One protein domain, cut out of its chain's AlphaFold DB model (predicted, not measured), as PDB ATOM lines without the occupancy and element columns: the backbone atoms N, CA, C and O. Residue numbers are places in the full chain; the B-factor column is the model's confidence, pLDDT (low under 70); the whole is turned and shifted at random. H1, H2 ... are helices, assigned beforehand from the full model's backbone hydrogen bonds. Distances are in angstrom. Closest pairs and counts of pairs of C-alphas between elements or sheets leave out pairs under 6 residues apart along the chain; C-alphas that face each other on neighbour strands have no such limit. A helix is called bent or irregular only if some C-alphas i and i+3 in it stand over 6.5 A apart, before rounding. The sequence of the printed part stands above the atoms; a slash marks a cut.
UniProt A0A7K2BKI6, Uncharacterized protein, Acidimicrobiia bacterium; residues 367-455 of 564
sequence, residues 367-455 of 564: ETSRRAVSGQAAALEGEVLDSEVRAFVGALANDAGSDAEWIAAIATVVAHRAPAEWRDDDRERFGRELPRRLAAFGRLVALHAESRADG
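This is residues 367 to 455 of the 564 residues of an uncharacterized protein of Acidimicrobiia bacterium (UniProt A0A7K2BKI6). One long helix, H4, runs the length of the model with a slight kink, and three shorter helices gather on one side of it. H2 and H3 fold back side by side as a hairpin that stands nearly square to H4, H1 packs slantwise on H2, and residues 450 to 455 stick out past the rest at the far end of H4. The printed part has 89 residues, with four named helices in the order H1, H2, H3, H4 and no named strand; its class is all helix. It is compact, with a radius of gyration of the C-alphas of 13.6 A, and its C-alphas span 47 by 24 by 24 A, an outline that is only just elongated.

Start at H1, residues 370 to 378, and look across to H2, residues 387 to 397. The two touch and form a helical hairpin, opposite ways at a steep tilt of 43 degrees; their closest C-alphas, those of Ser 374 and Ala 397, are 4.2 A apart. Next find H3, residues 403 to 415, which touches H2 in a second helical hairpin, opposite ways at a shallow tilt of 10 degrees; the closest C-alphas, of Ala 395 and Ile 410, are 5.4 A apart. H4, residues 424 to 453, is about perpendicular to H3, at 83 degrees. Here H3 touches with residues 411 to 415 alone and H4 with residues 426 to 434 alone; the closest C-alphas, of Ala 415 and Phe 430, are 6.0 A apart. H2 and H4 are close but not clearly touching, with the C-alphas of Val 393 and Phe 441 closest at 7.7 A. H1 and H4 are also close but not clearly touching, with Gln 376 and Val 445 closest at 6.8 A between C-alphas. Of the 3 touching pairs 1 is at a shallow tilt, and the helix packing is mostly crossed, but only just. In H1, H2 and H3 every O i to N i+4 pair is within hydrogen-bond range; in H4 it is 24 of 26.

Find C-alpha 370 at (-57.279, 24.985, 0.915), where H1 begins; it measures 12.1 A from first to last C-alpha. H2 measures 15.2 A and H3 17.8 A. H4 runs 43.9 A from C-alpha 424 at (-39.275, 22.454, -16.223) to C-alpha 453 at (-53.771, 18.586, 25.073). Near residue 433 it has a kink of 27 degrees, yet it is neither bent nor irregular, but only just: C-alphas 432 and 435 are 6.5 A apart.

The two C-alphas farthest apart, those of Arg 423 and Gly 455, are 47.3 A apart. The printed part has no cut. The link from H2 to H3 is tight, those from H1 to H2 and from H3 to H4 are short, and none is long. The mean pLDDT of the printed part is 82.1; look for values under 70 at residue 368, residues 381 to 382, residue 384 and residues 449 to 455.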
ATOM      1  N   GLU A 367     -55.719  16.448   2.106       75.56
ATOM      2  CA  GLU A 367     -56.824  17.365   2.397       75.56
ATOM      3  C   GLU A 367     -57.635  17.662   1.137       75.56
ATOM      4  O   GLU A 367     -57.110  17.724   0.028       75.56
ATOM      5  N   THR A 368     -58.933  17.906   1.298       69.81
ATOM      6  CA  THR A 368     -59.833  18.176   0.165       69.81
ATOM      7  C   THR A 368     -60.012  19.662  -0.131       69.81
ATOM      8  O   THR A 368     -60.646  20.012  -1.125       69.81
ATOM      9  N   SER A 369     -59.501  20.557   0.720       75.56
ATOM     10  CA  SER A 369     -59.664  22.002   0.535       75.56
ATOM     11  C   SER A 369     -58.504  22.819   1.100       75.56
ATOM     12  O   SER A 369     -57.937  22.482   2.138       75.56
ATOM     13  N   ARG A 370     -58.228  23.958   0.454       81.06
ATOM     14  CA  ARG A 370     -57.279  24.985   0.915       81.06
ATOM     15  C   ARG A 370     -57.533  25.408   2.363       81.06
ATOM     16  O   ARG A 370     -56.600  25.466   3.151       81.06
ATOM     17  N   ARG A 371     -58.801  25.625   2.737       77.62
ATOM     18  CA  ARG A 371     -59.189  26.063   4.090       77.62
ATOM     19  C   ARG A 371     -58.760  25.097   5.189       77.62
ATOM     20  O   ARG A 371     -58.416  25.552   6.275       77.62
ATOM     21  N   ALA A 372     -58.774  23.790   4.924       73.88
ATOM     22  CA  ALA A 372     -58.312  22.799   5.893       73.88
ATOM     23  C   ALA A 372     -56.808  22.965   6.166       73.88
ATOM     24  O   ALA A 372     -56.394  23.079   7.318       73.88
ATOM     25  N   VAL A 373     -56.012  23.105   5.100       79.00
ATOM     26  CA  VAL A 373     -54.560  23.318   5.187       79.00
ATOM     27  C   VAL A 373     -54.229  24.668   5.832       79.00
ATOM     28  O   VAL A 373     -53.399  24.734   6.738       79.00
ATOM     29  N   SER A 374     -54.894  25.749   5.417       82.62
ATOM     30  CA  SER A 374     -54.678  27.085   5.986       82.62
ATOM     31  C   SER A 374     -55.091  27.163   7.455       82.62
ATOM     32  O   SER A 374     -54.385  27.785   8.242       82.62
ATOM     33  N   GLY A 375     -56.173  26.487   7.859       74.00
ATOM     34  CA  GLY A 375     -56.587  26.399   9.262       74.00
ATOM     35  C   GLY A 375     -55.570  25.660  10.136       74.00
ATOM     36  O   GLY A 375     -55.243  26.126  11.228       74.00
ATOM     37  N   GLN A 376     -55.011  24.552   9.638       75.31
ATOM     38  CA  GLN A 376     -53.916  23.838  10.306       75.31
ATOM     39  C   GLN A 376     -52.658  24.710  10.420       75.31
ATOM     40  O   GLN A 376     -51.992  24.702  11.454       75.31
ATOM     41  N   ALA A 377     -52.341  25.489   9.383       83.31
ATOM     42  CA  ALA A 377     -51.178  26.369   9.381       83.31
ATOM     43  C   ALA A 377     -51.345  27.568  10.327       83.31
ATOM     44  O   ALA A 377     -50.416  27.885  11.066       83.31
ATOM     45  N   ALA A 378     -52.535  28.171  10.375       82.12
ATOM     46  CA  ALA A 378     -52.858  29.258  11.299       82.12
ATOM     47  C   ALA A 378     -52.737  28.826  12.771       82.12
ATOM     48  O   ALA A 378     -52.363  29.621  13.629       82.12
ATOM     49  N   ALA A 379     -52.992  27.550  13.081       75.81
ATOM     50  CA  ALA A 379     -52.843  27.025  14.438       75.81
ATOM     51  C   ALA A 379     -51.391  27.043  14.957       75.81
ATOM     52  O   ALA A 379     -51.203  27.002  16.176       75.81
ATOM     53  N   LEU A 380     -50.404  27.115  14.053       77.62
ATOM     54  CA  LEU A 380     -48.965  27.182  14.333       77.62
ATOM     55  C   LEU A 380     -48.406  28.622  14.327       77.62
ATOM     56  O   LEU A 380     -47.196  28.814  14.475       77.62
ATOM     57  N   GLU A 381     -49.245  29.646  14.136       69.56
ATOM     58  CA  GLU A 381     -48.802  31.043  14.199       69.56
ATOM     59  C   GLU A 381     -48.378  31.435  15.624       69.56
ATOM     60  O   GLU A 381     -49.120  31.250  16.586       69.56
ATOM     61  N   GLY A 382     -47.179  32.016  15.753       65.62
ATOM     62  CA  GLY A 382     -46.609  32.461  17.035       65.62
ATOM     63  C   GLY A 382     -45.602  31.496  17.671       65.62
ATOM     64  O   GLY A 382     -44.940  31.878  18.633       65.62
ATOM     65  N   GLU A 383     -45.423  30.299  17.109       70.50
ATOM     66  CA  GLU A 383     -44.462  29.308  17.603       70.50
ATOM     67  C   GLU A 383     -43.006  29.624  17.209       70.50
ATOM     68  O   GLU A 383     -42.722  30.290  16.199       70.50
ATOM     69  N   VAL A 384     -42.049  29.110  17.995       60.69
ATOM     70  CA  VAL A 384     -40.605  29.229  17.716       60.69
ATOM     71  C   VAL A 384     -40.222  28.277  16.580       60.69
ATOM     72  O   VAL A 384     -39.675  27.197  16.776       60.69
ATOM     73  N   LEU A 385     -40.538  28.693  15.358       70.94
ATOM     74  CA  LEU A 385     -40.173  28.000  14.126       70.94
ATOM     75  C   LEU A 385     -38.855  28.555  13.571       70.94
ATOM     76  O   LEU A 385     -38.577  29.755  13.678       70.94
ATOM     77  N   ASP A 386     -38.056  27.707  12.925       76.38
ATOM     78  CA  ASP A 386     -36.945  28.200  12.110       76.38
ATOM     79  C   ASP A 386     -37.469  29.097  10.969       76.38
ATOM     80  O   ASP A 386     -38.619  28.994  10.535       76.38
ATOM     81  N   SER A 387     -36.620  30.010  10.501       79.81
ATOM     82  CA  SER A 387     -36.940  31.010   9.480       79.81
ATOM     83  C   SER A 387     -37.560  30.419   8.208       79.81
ATOM     84  O   SER A 387     -38.521  30.988   7.684       79.81
ATOM     85  N   GLU A 388     -37.082  29.260   7.748       79.88
ATOM     86  CA  GLU A 388     -37.583  28.608   6.538       79.88
ATOM     87  C   GLU A 388     -38.972  27.981   6.743       79.88
ATOM     88  O   GLU A 388     -39.868  28.129   5.908       79.88
ATOM     89  N   VAL A 389     -39.182  27.331   7.890       82.31
ATOM     90  CA  VAL A 389     -40.473  26.734   8.259       82.31
ATOM     91  C   VAL A 389     -41.513  27.824   8.496       82.31
ATOM     92  O   VAL A 389     -42.641  27.699   8.026       82.31
ATOM     93  N   ARG A 390     -41.130  28.929   9.147       85.12
ATOM     94  CA  ARG A 390     -42.007  30.086   9.363       85.12
ATOM     95  C   ARG A 390     -42.499  30.671   8.042       85.12
ATOM     96  O   ARG A 390     -43.683  30.968   7.921       85.12
ATOM     97  N   ALA A 391     -41.618  30.819   7.052       86.44
ATOM     98  CA  ALA A 391     -42.002  31.319   5.733       86.44
ATOM     99  C   ALA A 391     -43.005  30.381   5.037       86.44
ATOM    100  O   ALA A 391     -43.979  30.846   4.448       86.44
ATOM    101  N   PHE A 392     -42.793  29.065   5.132       89.06
ATOM    102  CA  PHE A 392     -43.682  28.066   4.536       89.06
ATOM    103  C   PHE A 392     -45.049  28.004   5.233       89.06
ATOM    104  O   PHE A 392     -46.076  28.060   4.561       89.06
ATOM    105  N   VAL A 393     -45.076  27.964   6.570       87.69
ATOM    106  CA  VAL A 393     -46.314  27.990   7.367       87.69
ATOM    107  C   VAL A 393     -47.078  29.292   7.139       87.69
ATOM    108  O   VAL A 393     -48.279  29.246   6.896       87.69
ATOM    109  N   GLY A 394     -46.392  30.438   7.121       87.12
ATOM    110  CA  GLY A 394     -47.017  31.729   6.831       87.12
ATOM    111  C   GLY A 394     -47.645  31.784   5.436       87.12
ATOM    112  O   GLY A 394     -48.742  32.310   5.274       87.12
ATOM    113  N   ALA A 395     -47.000  31.192   4.423       89.25
ATOM    114  CA  ALA A 395     -47.582  31.090   3.085       89.25
ATOM    115  C   ALA A 395     -48.813  30.166   3.043       89.25
ATOM    116  O   ALA A 395     -49.789  30.492   2.370       89.25
ATOM    117  N   LEU A 396     -48.800  29.048   3.778       88.62
ATOM    118  CA  LEU A 396     -49.955  28.148   3.892       88.62
ATOM    119  C   LEU A 396     -51.129  28.801   4.638       88.62
ATOM    120  O   LEU A 396     -52.272  28.659   4.204       88.62
ATOM    121  N   ALA A 397     -50.852  29.533   5.721       86.19
ATOM    122  CA  ALA A 397     -51.852  30.205   6.554       86.19
ATOM    123  C   ALA A 397     -52.529  31.389   5.846       86.19
ATOM    124  O   ALA A 397     -53.679  31.710   6.143       86.19
ATOM    125  N   ASN A 398     -51.847  32.016   4.882       85.44
ATOM    126  CA  ASN A 398     -52.367  33.164   4.148       85.44
ATOM    127  C   ASN A 398     -53.499  32.776   3.170       85.44
ATOM    128  O   ASN A 398     -53.292  32.616   1.966       85.44
ATOM    129  N   ASP A 399     -54.726  32.665   3.684       78.00
ATOM    130  CA  ASP A 399     -55.943  32.355   2.916       78.00
ATOM    131  C   ASP A 399     -56.531  33.576   2.158       78.00
ATOM    132  O   ASP A 399     -57.724  33.644   1.867       78.00
ATOM    133  N   ALA A 400     -55.715  34.583   1.826       73.44
ATOM    134  CA  ALA A 400     -56.162  35.726   1.030       73.44
ATOM    135  C   ALA A 400     -56.123  35.422  -0.480       73.44
ATOM    136  O   ALA A 400     -55.208  34.759  -0.972       73.44
ATOM    137  N   GLY A 401     -57.100  35.932  -1.235       83.12
ATOM    138  CA  GLY A 401     -57.114  35.863  -2.703       83.12
ATOM    139  C   GLY A 401     -57.545  34.515  -3.294       83.12
ATOM    140  O   GLY A 401     -58.132  33.664  -2.624       83.12
ATOM    141  N   SER A 402     -57.280  34.339  -4.586       88.81
ATOM    142  CA  SER A 402     -57.624  33.140  -5.361       88.81
ATOM    143  C   SER A 402     -56.686  31.958  -5.086       88.81
ATOM    144  O   SER A 402     -55.544  32.138  -4.667       88.81
ATOM    145  N   ASP A 403     -57.132  30.734  -5.389       87.81
ATOM    146  CA  ASP A 403     -56.302  29.523  -5.260       87.81
ATOM    147  C   ASP A 403     -55.004  29.614  -6.075       87.81
ATOM    148  O   ASP A 403     -53.964  29.118  -5.645       87.81
ATOM    149  N   ALA A 404     -55.051  30.287  -7.230       89.44
ATOM    150  CA  ALA A 404     -53.893  30.520  -8.087       89.44
ATOM    151  C   ALA A 404     -52.851  31.438  -7.422       89.44
ATOM    152  O   ALA A 404     -51.655  31.160  -7.491       89.44
ATOM    153  N   GLU A 405     -53.288  32.509  -6.757       90.88
ATOM    154  CA  GLU A 405     -52.399  33.415  -6.015       90.88
ATOM    155  C   GLU A 405     -51.794  32.719  -4.793       90.88
ATOM    156  O   GLU A 405     -50.600  32.856  -4.521       90.88
ATOM    157  N   TRP A 406     -52.598  31.917  -4.095       92.88
ATOM    158  CA  TRP A 406     -52.165  31.161  -2.925       92.88
ATOM    159  C   TRP A 406     -51.092  30.128  -3.253       92.88
ATOM    160  O   TRP A 406     -50.006  30.147  -2.666       92.88
ATOM    161  N   ILE A 407     -51.351  29.264  -4.239       93.62
ATOM    162  CA  ILE A 407     -50.368  28.258  -4.636       93.62
ATOM    163  C   ILE A 407     -49.119  28.906  -5.234       93.62
ATOM    164  O   ILE A 407     -48.020  28.406  -5.009       93.62
ATOM    165  N   ALA A 408     -49.243  30.047  -5.923       92.69
ATOM    166  CA  ALA A 408     -48.089  30.792  -6.418       92.69
ATOM    167  C   ALA A 408     -47.208  31.328  -5.278       92.69
ATOM    168  O   ALA A 408     -45.978  31.261  -5.376       92.69
ATOM    169  N   ALA A 409     -47.804  31.812  -4.184       91.81
ATOM    170  CA  ALA A 409     -47.065  32.247  -3.002       91.81
ATOM    171  C   ALA A 409     -46.311  31.075  -2.349       91.81
ATOM    172  O   ALA A 409     -45.108  31.174  -2.101       91.81
ATOM    173  N   ILE A 410     -46.981  29.935  -2.161       91.31
ATOM    174  CA  ILE A 410     -46.366  28.718  -1.606       91.31
ATOM    175  C   ILE A 410     -45.239  28.219  -2.513       91.31
ATOM    176  O   ILE A 410     -44.132  27.945  -2.050       91.31
ATOM    177  N   ALA A 411     -45.489  28.158  -3.819       92.44
ATOM    178  CA  ALA A 411     -44.506  27.773  -4.821       92.44
ATOM    179  C   ALA A 411     -43.269  28.678  -4.798       92.44
ATOM    180  O   ALA A 411     -42.145  28.183  -4.868       92.44
ATOM    181  N   THR A 412     -43.465  29.981  -4.594       93.00
ATOM    182  CA  THR A 412     -42.367  30.945  -4.455       93.00
ATOM    183  C   THR A 412     -41.518  30.671  -3.218       93.00
ATOM    184  O   THR A 412     -40.296  30.746  -3.302       93.00
ATOM    185  N   VAL A 413     -42.129  30.304  -2.088       91.00
ATOM    186  CA  VAL A 413     -41.389  29.966  -0.862       91.00
ATOM    187  C   VAL A 413     -40.611  28.658  -1.011       91.00
ATOM    188  O   VAL A 413     -39.457  28.588  -0.600       91.00
ATOM    189  N   VAL A 414     -41.209  27.634  -1.627       89.12
ATOM    190  CA  VAL A 414     -40.582  26.308  -1.778       89.12
ATOM    191  C   VAL A 414     -39.472  26.304  -2.833       89.12
ATOM    192  O   VAL A 414     -38.442  25.661  -2.638       89.12
ATOM    193  N   ALA A 415     -39.669  26.998  -3.958       88.62
ATOM    194  CA  ALA A 415     -38.715  27.027  -5.068       88.62
ATOM    195  C   ALA A 415     -37.776  28.249  -5.048       88.62
ATOM    196  O   ALA A 415     -36.850  28.318  -5.855       88.62
ATOM    197  N   HIS A 416     -38.004  29.213  -4.146       89.19
ATOM    198  CA  HIS A 416     -37.324  30.518  -4.090       89.19
ATOM    199  C   HIS A 416     -37.440  31.348  -5.381       89.19
ATOM    200  O   HIS A 416     -36.597  32.199  -5.668       89.19
ATOM    201  N   ARG A 417     -38.477  31.088  -6.182       91.81
ATOM    202  CA  ARG A 417     -38.752  31.762  -7.454       91.81
ATOM    203  C   ARG A 417     -40.237  31.657  -7.778       91.81
ATOM    204  O   ARG A 417     -40.832  30.609  -7.539       91.81
ATOM    205  N   ALA A 418     -40.823  32.707  -8.344       93.12
ATOM    206  CA  ALA A 418     -42.231  32.694  -8.733       93.12
ATOM    207  C   ALA A 418     -42.489  31.715  -9.898       93.12
ATOM    208  O   ALA A 418     -41.661  31.663 -10.810       93.12
ATOM    209  N   PRO A 419     -43.634  31.001  -9.940       92.12
ATOM    210  CA  PRO A 419     -43.959  30.057 -11.021       92.12
ATOM    211  C   PRO A 419     -43.858  30.630 -12.436       92.12
ATOM    212  O   PRO A 419     -43.430  29.943 -13.357       92.12
ATOM    213  N   ALA A 420     -44.172  31.915 -12.612       92.69
ATOM    214  CA  ALA A 420     -44.041  32.618 -13.889       92.69
ATOM    215  C   ALA A 420     -42.587  32.700 -14.409       92.69
ATOM    216  O   ALA A 420     -42.356  32.975 -15.586       92.69
ATOM    217  N   GLU A 421     -41.589  32.488 -13.551       93.06
ATOM    218  CA  GLU A 421     -40.163  32.518 -13.893       93.06
ATOM    219  C   GLU A 421     -39.528  31.120 -13.979       93.06
ATOM    220  O   GLU A 421     -38.312  31.002 -14.160       93.06
ATOM    221  N   TRP A 422     -40.323  30.063 -13.816       93.50
ATOM    222  CA  TRP A 422     -39.821  28.695 -13.734       93.50
ATOM    223  C   TRP A 422     -39.341  28.141 -15.071       93.50
ATOM    224  O   TRP A 422     -39.745  28.568 -16.152       93.50
ATOM    225  N   ARG A 423     -38.491  27.123 -14.974       92.19
ATOM    226  CA  ARG A 423     -38.232  26.134 -16.024       92.19
ATOM    227  C   ARG A 423     -38.813  24.781 -15.612       92.19
ATOM    228  O   ARG A 423     -39.237  24.607 -14.471       92.19
ATOM    229  N   ASP A 424     -38.787  23.809 -16.518       91.62
ATOM    230  CA  ASP A 424     -39.275  22.454 -16.223       91.62
ATOM    231  C   ASP A 424     -38.530  21.815 -15.030       91.62
ATOM    232  O   ASP A 424     -39.161  21.209 -14.165       91.62
ATOM    233  N   ASP A 425     -37.228  22.081 -14.882       90.50
ATOM    234  CA  ASP A 425     -36.436  21.644 -13.721       90.50
ATOM    235  C   ASP A 425     -36.964  22.199 -12.383       90.50
ATOM    236  O   ASP A 425     -36.956  21.505 -11.362       90.50
ATOM    237  N   ASP A 426     -37.439  23.453 -12.370       91.31
ATOM    238  CA  ASP A 426     -37.998  24.088 -11.171       91.31
ATOM    239  C   ASP A 426     -39.326  23.414 -10.786       91.31
ATOM    240  O   ASP A 426     -39.564  23.137  -9.606       91.31
ATOM    241  N   ARG A 427     -40.153  23.059 -11.784       90.75
ATOM    242  CA  ARG A 427     -41.389  22.283 -11.593       90.75
ATOM    243  C   ARG A 427     -41.093  20.904 -10.996       90.75
ATOM    244  O   ARG A 427     -41.743  20.509 -10.026       90.75
ATOM    245  N   GLU A 428     -40.111  20.178 -11.525       90.31
ATOM    246  CA  GLU A 428     -39.710  18.868 -10.990       90.31
ATOM    247  C   GLU A 428     -39.142  18.966  -9.570       90.31
ATOM    248  O   GLU A 428     -39.397  18.115  -8.711       90.31
ATOM    249  N   ARG A 429     -38.350  20.008  -9.300       89.38
ATOM    250  CA  ARG A 429     -37.823  20.274  -7.961       89.38
ATOM    251  C   ARG A 429     -38.953  20.540  -6.973       89.38
ATOM    252  O   ARG A 429     -38.966  19.921  -5.911       89.38
ATOM    253  N   PHE A 430     -39.913  21.391  -7.329       91.69
ATOM    254  CA  PHE A 430     -41.079  21.657  -6.493       91.69
ATOM    255  C   PHE A 430     -41.865  20.373  -6.197       91.69
ATOM    256  O   PHE A 430     -42.195  20.117  -5.041       91.69
ATOM    257  N   GLY A 431     -42.074  19.519  -7.205       88.62
ATOM    258  CA  GLY A 431     -42.763  18.238  -7.034       88.62
ATOM    259  C   GLY A 431     -42.086  17.273  -6.052       88.62
ATOM    260  O   GLY A 431     -42.765  16.492  -5.393       88.62
ATOM    261  N   ARG A 432     -40.756  17.347  -5.905       89.06
ATOM    262  CA  ARG A 432     -39.990  16.540  -4.935       89.06
ATOM    263  C   ARG A 432     -39.948  17.155  -3.537       89.06
ATOM    264  O   ARG A 432     -39.972  16.427  -2.546       89.06
ATOM    265  N   GLU A 433     -39.861  18.478  -3.455       88.75
ATOM    266  CA  GLU A 433     -39.689  19.200  -2.191       88.75
ATOM    267  C   GLU A 433     -41.011  19.446  -1.459       88.75
ATOM    268  O   GLU A 433     -41.051  19.383  -0.229       88.75
ATOM    269  N   LEU A 434     -42.108  19.666  -2.188       90.88
ATOM    270  CA  LEU A 434     -43.407  19.948  -1.582       90.88
ATOM    271  C   LEU A 434     -43.892  18.812  -0.657       90.88
ATOM    272  O   LEU A 434     -44.192  19.115   0.500       90.88
ATOM    273  N   PRO A 435     -43.916  17.522  -1.062       86.12
ATOM    274  CA  PRO A 435     -44.365  16.446  -0.174       86.12
ATOM    275  C   PRO A 435     -43.500  16.315   1.084       86.12
ATOM    276  O   PRO A 435     -44.009  16.047   2.169       86.12
ATOM    277  N   ARG A 436     -42.186  16.559   0.971       86.00
ATOM    278  CA  ARG A 436     -41.259  16.527   2.115       86.00
ATOM    279  C   ARG A 436     -41.574  17.629   3.123       86.00
ATOM    280  O   ARG A 436     -41.625  17.356   4.324       86.00
ATOM    281  N   ARG A 437     -41.814  18.852   2.638       87.62
ATOM    282  CA  ARG A 437     -42.191  20.003   3.473       87.62
ATOM    283  C   ARG A 437     -43.574  19.828   4.089       87.62
ATOM    284  O   ARG A 437     -43.728  20.108   5.271       87.62
ATOM    285  N   LEU A 438     -44.544  19.298   3.343       83.44
ATOM    286  CA  LEU A 438     -45.878  18.982   3.866       83.44
ATOM    287  C   LEU A 438     -45.836  17.881   4.930       83.44
ATOM    288  O   LEU A 438     -46.481  18.015   5.962       83.44
ATOM    289  N   ALA A 439     -45.025  16.838   4.748       80.81
ATOM    290  CA  ALA A 439     -44.849  15.810   5.771       80.81
ATOM    291  C   ALA A 439     -44.193  16.375   7.045       80.81
ATOM    292  O   ALA A 439     -44.564  15.998   8.156       80.81
ATOM    293  N   ALA A 440     -43.219  17.281   6.905       82.19
ATOM    294  CA  ALA A 440     -42.628  17.988   8.043       82.19
ATOM    295  C   ALA A 440     -43.647  18.892   8.747       82.19
ATOM    296  O   ALA A 440     -43.747  18.852   9.970       82.19
ATOM    297  N   PHE A 441     -44.442  19.632   7.976       83.75
ATOM    298  CA  PHE A 441     -45.552  20.435   8.471       83.75
ATOM    299  C   PHE A 441     -46.576  19.587   9.238       83.75
ATOM    300  O   PHE A 441     -46.879  19.906  10.380       83.75
ATOM    301  N   GLY A 442     -47.029  18.459   8.684       78.38
ATOM    302  CA  GLY A 442     -47.976  17.565   9.357       78.38
ATOM    303  C   GLY A 442     -47.441  17.018  10.685       78.38
ATOM    304  O   GLY A 442     -48.173  16.964  11.671       78.38
ATOM    305  N   ARG A 443     -46.141  16.691  10.761       78.25
ATOM    306  CA  ARG A 443     -45.496  16.307  12.032       78.25
ATOM    307  C   ARG A 443     -45.497  17.443  13.058       78.25
ATOM    308  O   ARG A 443     -45.693  17.164  14.235       78.25
ATOM    309  N   LEU A 444     -45.284  18.687  12.625       79.25
ATOM    310  CA  LEU A 444     -45.330  19.866  13.499       79.25
ATOM    311  C   LEU A 444     -46.751  20.152  13.994       79.25
ATOM    312  O   LEU A 444     -46.936  20.406  15.178       79.25
ATOM    313  N   VAL A 445     -47.754  20.053  13.116       75.06
ATOM    314  CA  VAL A 445     -49.170  20.193  13.496       75.06
ATOM    315  C   VAL A 445     -49.558  19.134  14.530       75.06
ATOM    316  O   VAL A 445     -50.177  19.472  15.535       75.06
ATOM    317  N   ALA A 446     -49.155  17.874  14.328       73.62
ATOM    318  CA  ALA A 446     -49.415  16.792  15.281       73.62
ATOM    319  C   ALA A 446     -48.742  17.043  16.642       73.62
ATOM    320  O   ALA A 446     -49.403  16.951  17.673       73.62
ATOM    321  N   LEU A 447     -47.462  17.436  16.641       73.81
ATOM    322  CA  LEU A 447     -46.719  17.782  17.859       73.81
ATOM    323  C   LEU A 447     -47.409  18.907  18.647       73.81
ATOM    324  O   LEU A 447     -47.533  18.834  19.867       73.81
ATOM    325  N   HIS A 448     -47.880  19.939  17.945       71.88
ATOM    326  CA  HIS A 448     -48.562  21.080  18.555       71.88
ATOM    327  C   HIS A 448     -49.935  20.723  19.126       71.88
ATOM    328  O   HIS A 448     -50.287  21.151  20.226       71.88
ATOM    329  N   ALA A 449     -50.715  19.923  18.394       65.38
ATOM    330  CA  ALA A 449     -52.010  19.443  18.864       65.38
ATOM    331  C   ALA A 449     -51.867  18.615  20.156       65.38
ATOM    332  O   ALA A 449     -52.614  18.838  21.108       65.38
ATOM    333  N   GLU A 450     -50.869  17.727  20.212       65.25
ATOM    334  CA  GLU A 450     -50.544  16.921  21.397       65.25
ATOM    335  C   GLU A 450     -50.054  17.807  22.564       65.25
ATOM    336  O   GLU A 450     -50.546  17.684  23.683       65.25
ATOM    337  N   SER A 451     -49.179  18.789  22.309       63.97
ATOM    338  CA  SER A 451     -48.686  19.711  23.350       63.97
ATOM    339  C   SER A 451     -49.782  20.584  23.978       63.97
ATOM    340  O   SER A 451     -49.675  20.946  25.154       63.97
ATOM    341  N   ARG A 452     -50.818  20.960  23.215       62.81
ATOM    342  CA  ARG A 452     -51.974  21.700  23.749       62.81
ATOM    343  C   ARG A 452     -52.890  20.822  24.594       62.81
ATOM    344  O   ARG A 452     -53.473  21.336  25.546       62.81
ATOM    345  N   ALA A 453     -53.012  19.536  24.266       58.69
ATOM    346  CA  ALA A 453     -53.771  18.586  25.073       58.69
ATOM    347  C   ALA A 453     -53.111  18.344  26.446       58.69
ATOM    348  O   ALA A 453     -53.819  18.267  27.447       58.69
ATOM    349  N   ASP A 454     -51.774  18.340  26.505       56.59
ATOM    350  CA  ASP A 454     -50.989  18.074  27.723       56.59
ATOM    351  C   ASP A 454     -50.652  19.326  28.572       56.59
ATOM    352  O   ASP A 454     -49.859  19.262  29.512       56.59
ATOM    353  N   GLY A 455     -51.270  20.485  28.302       54.16
ATOM    354  CA  GLY A 455     -51.270  21.618  29.244       54.16
ATOM    355  C   GLY A 455     -50.139  22.654  29.124       54.16
ATOM    356  O   GLY A 455     -49.992  23.476  30.026       54.16
TER     357      GLY A 455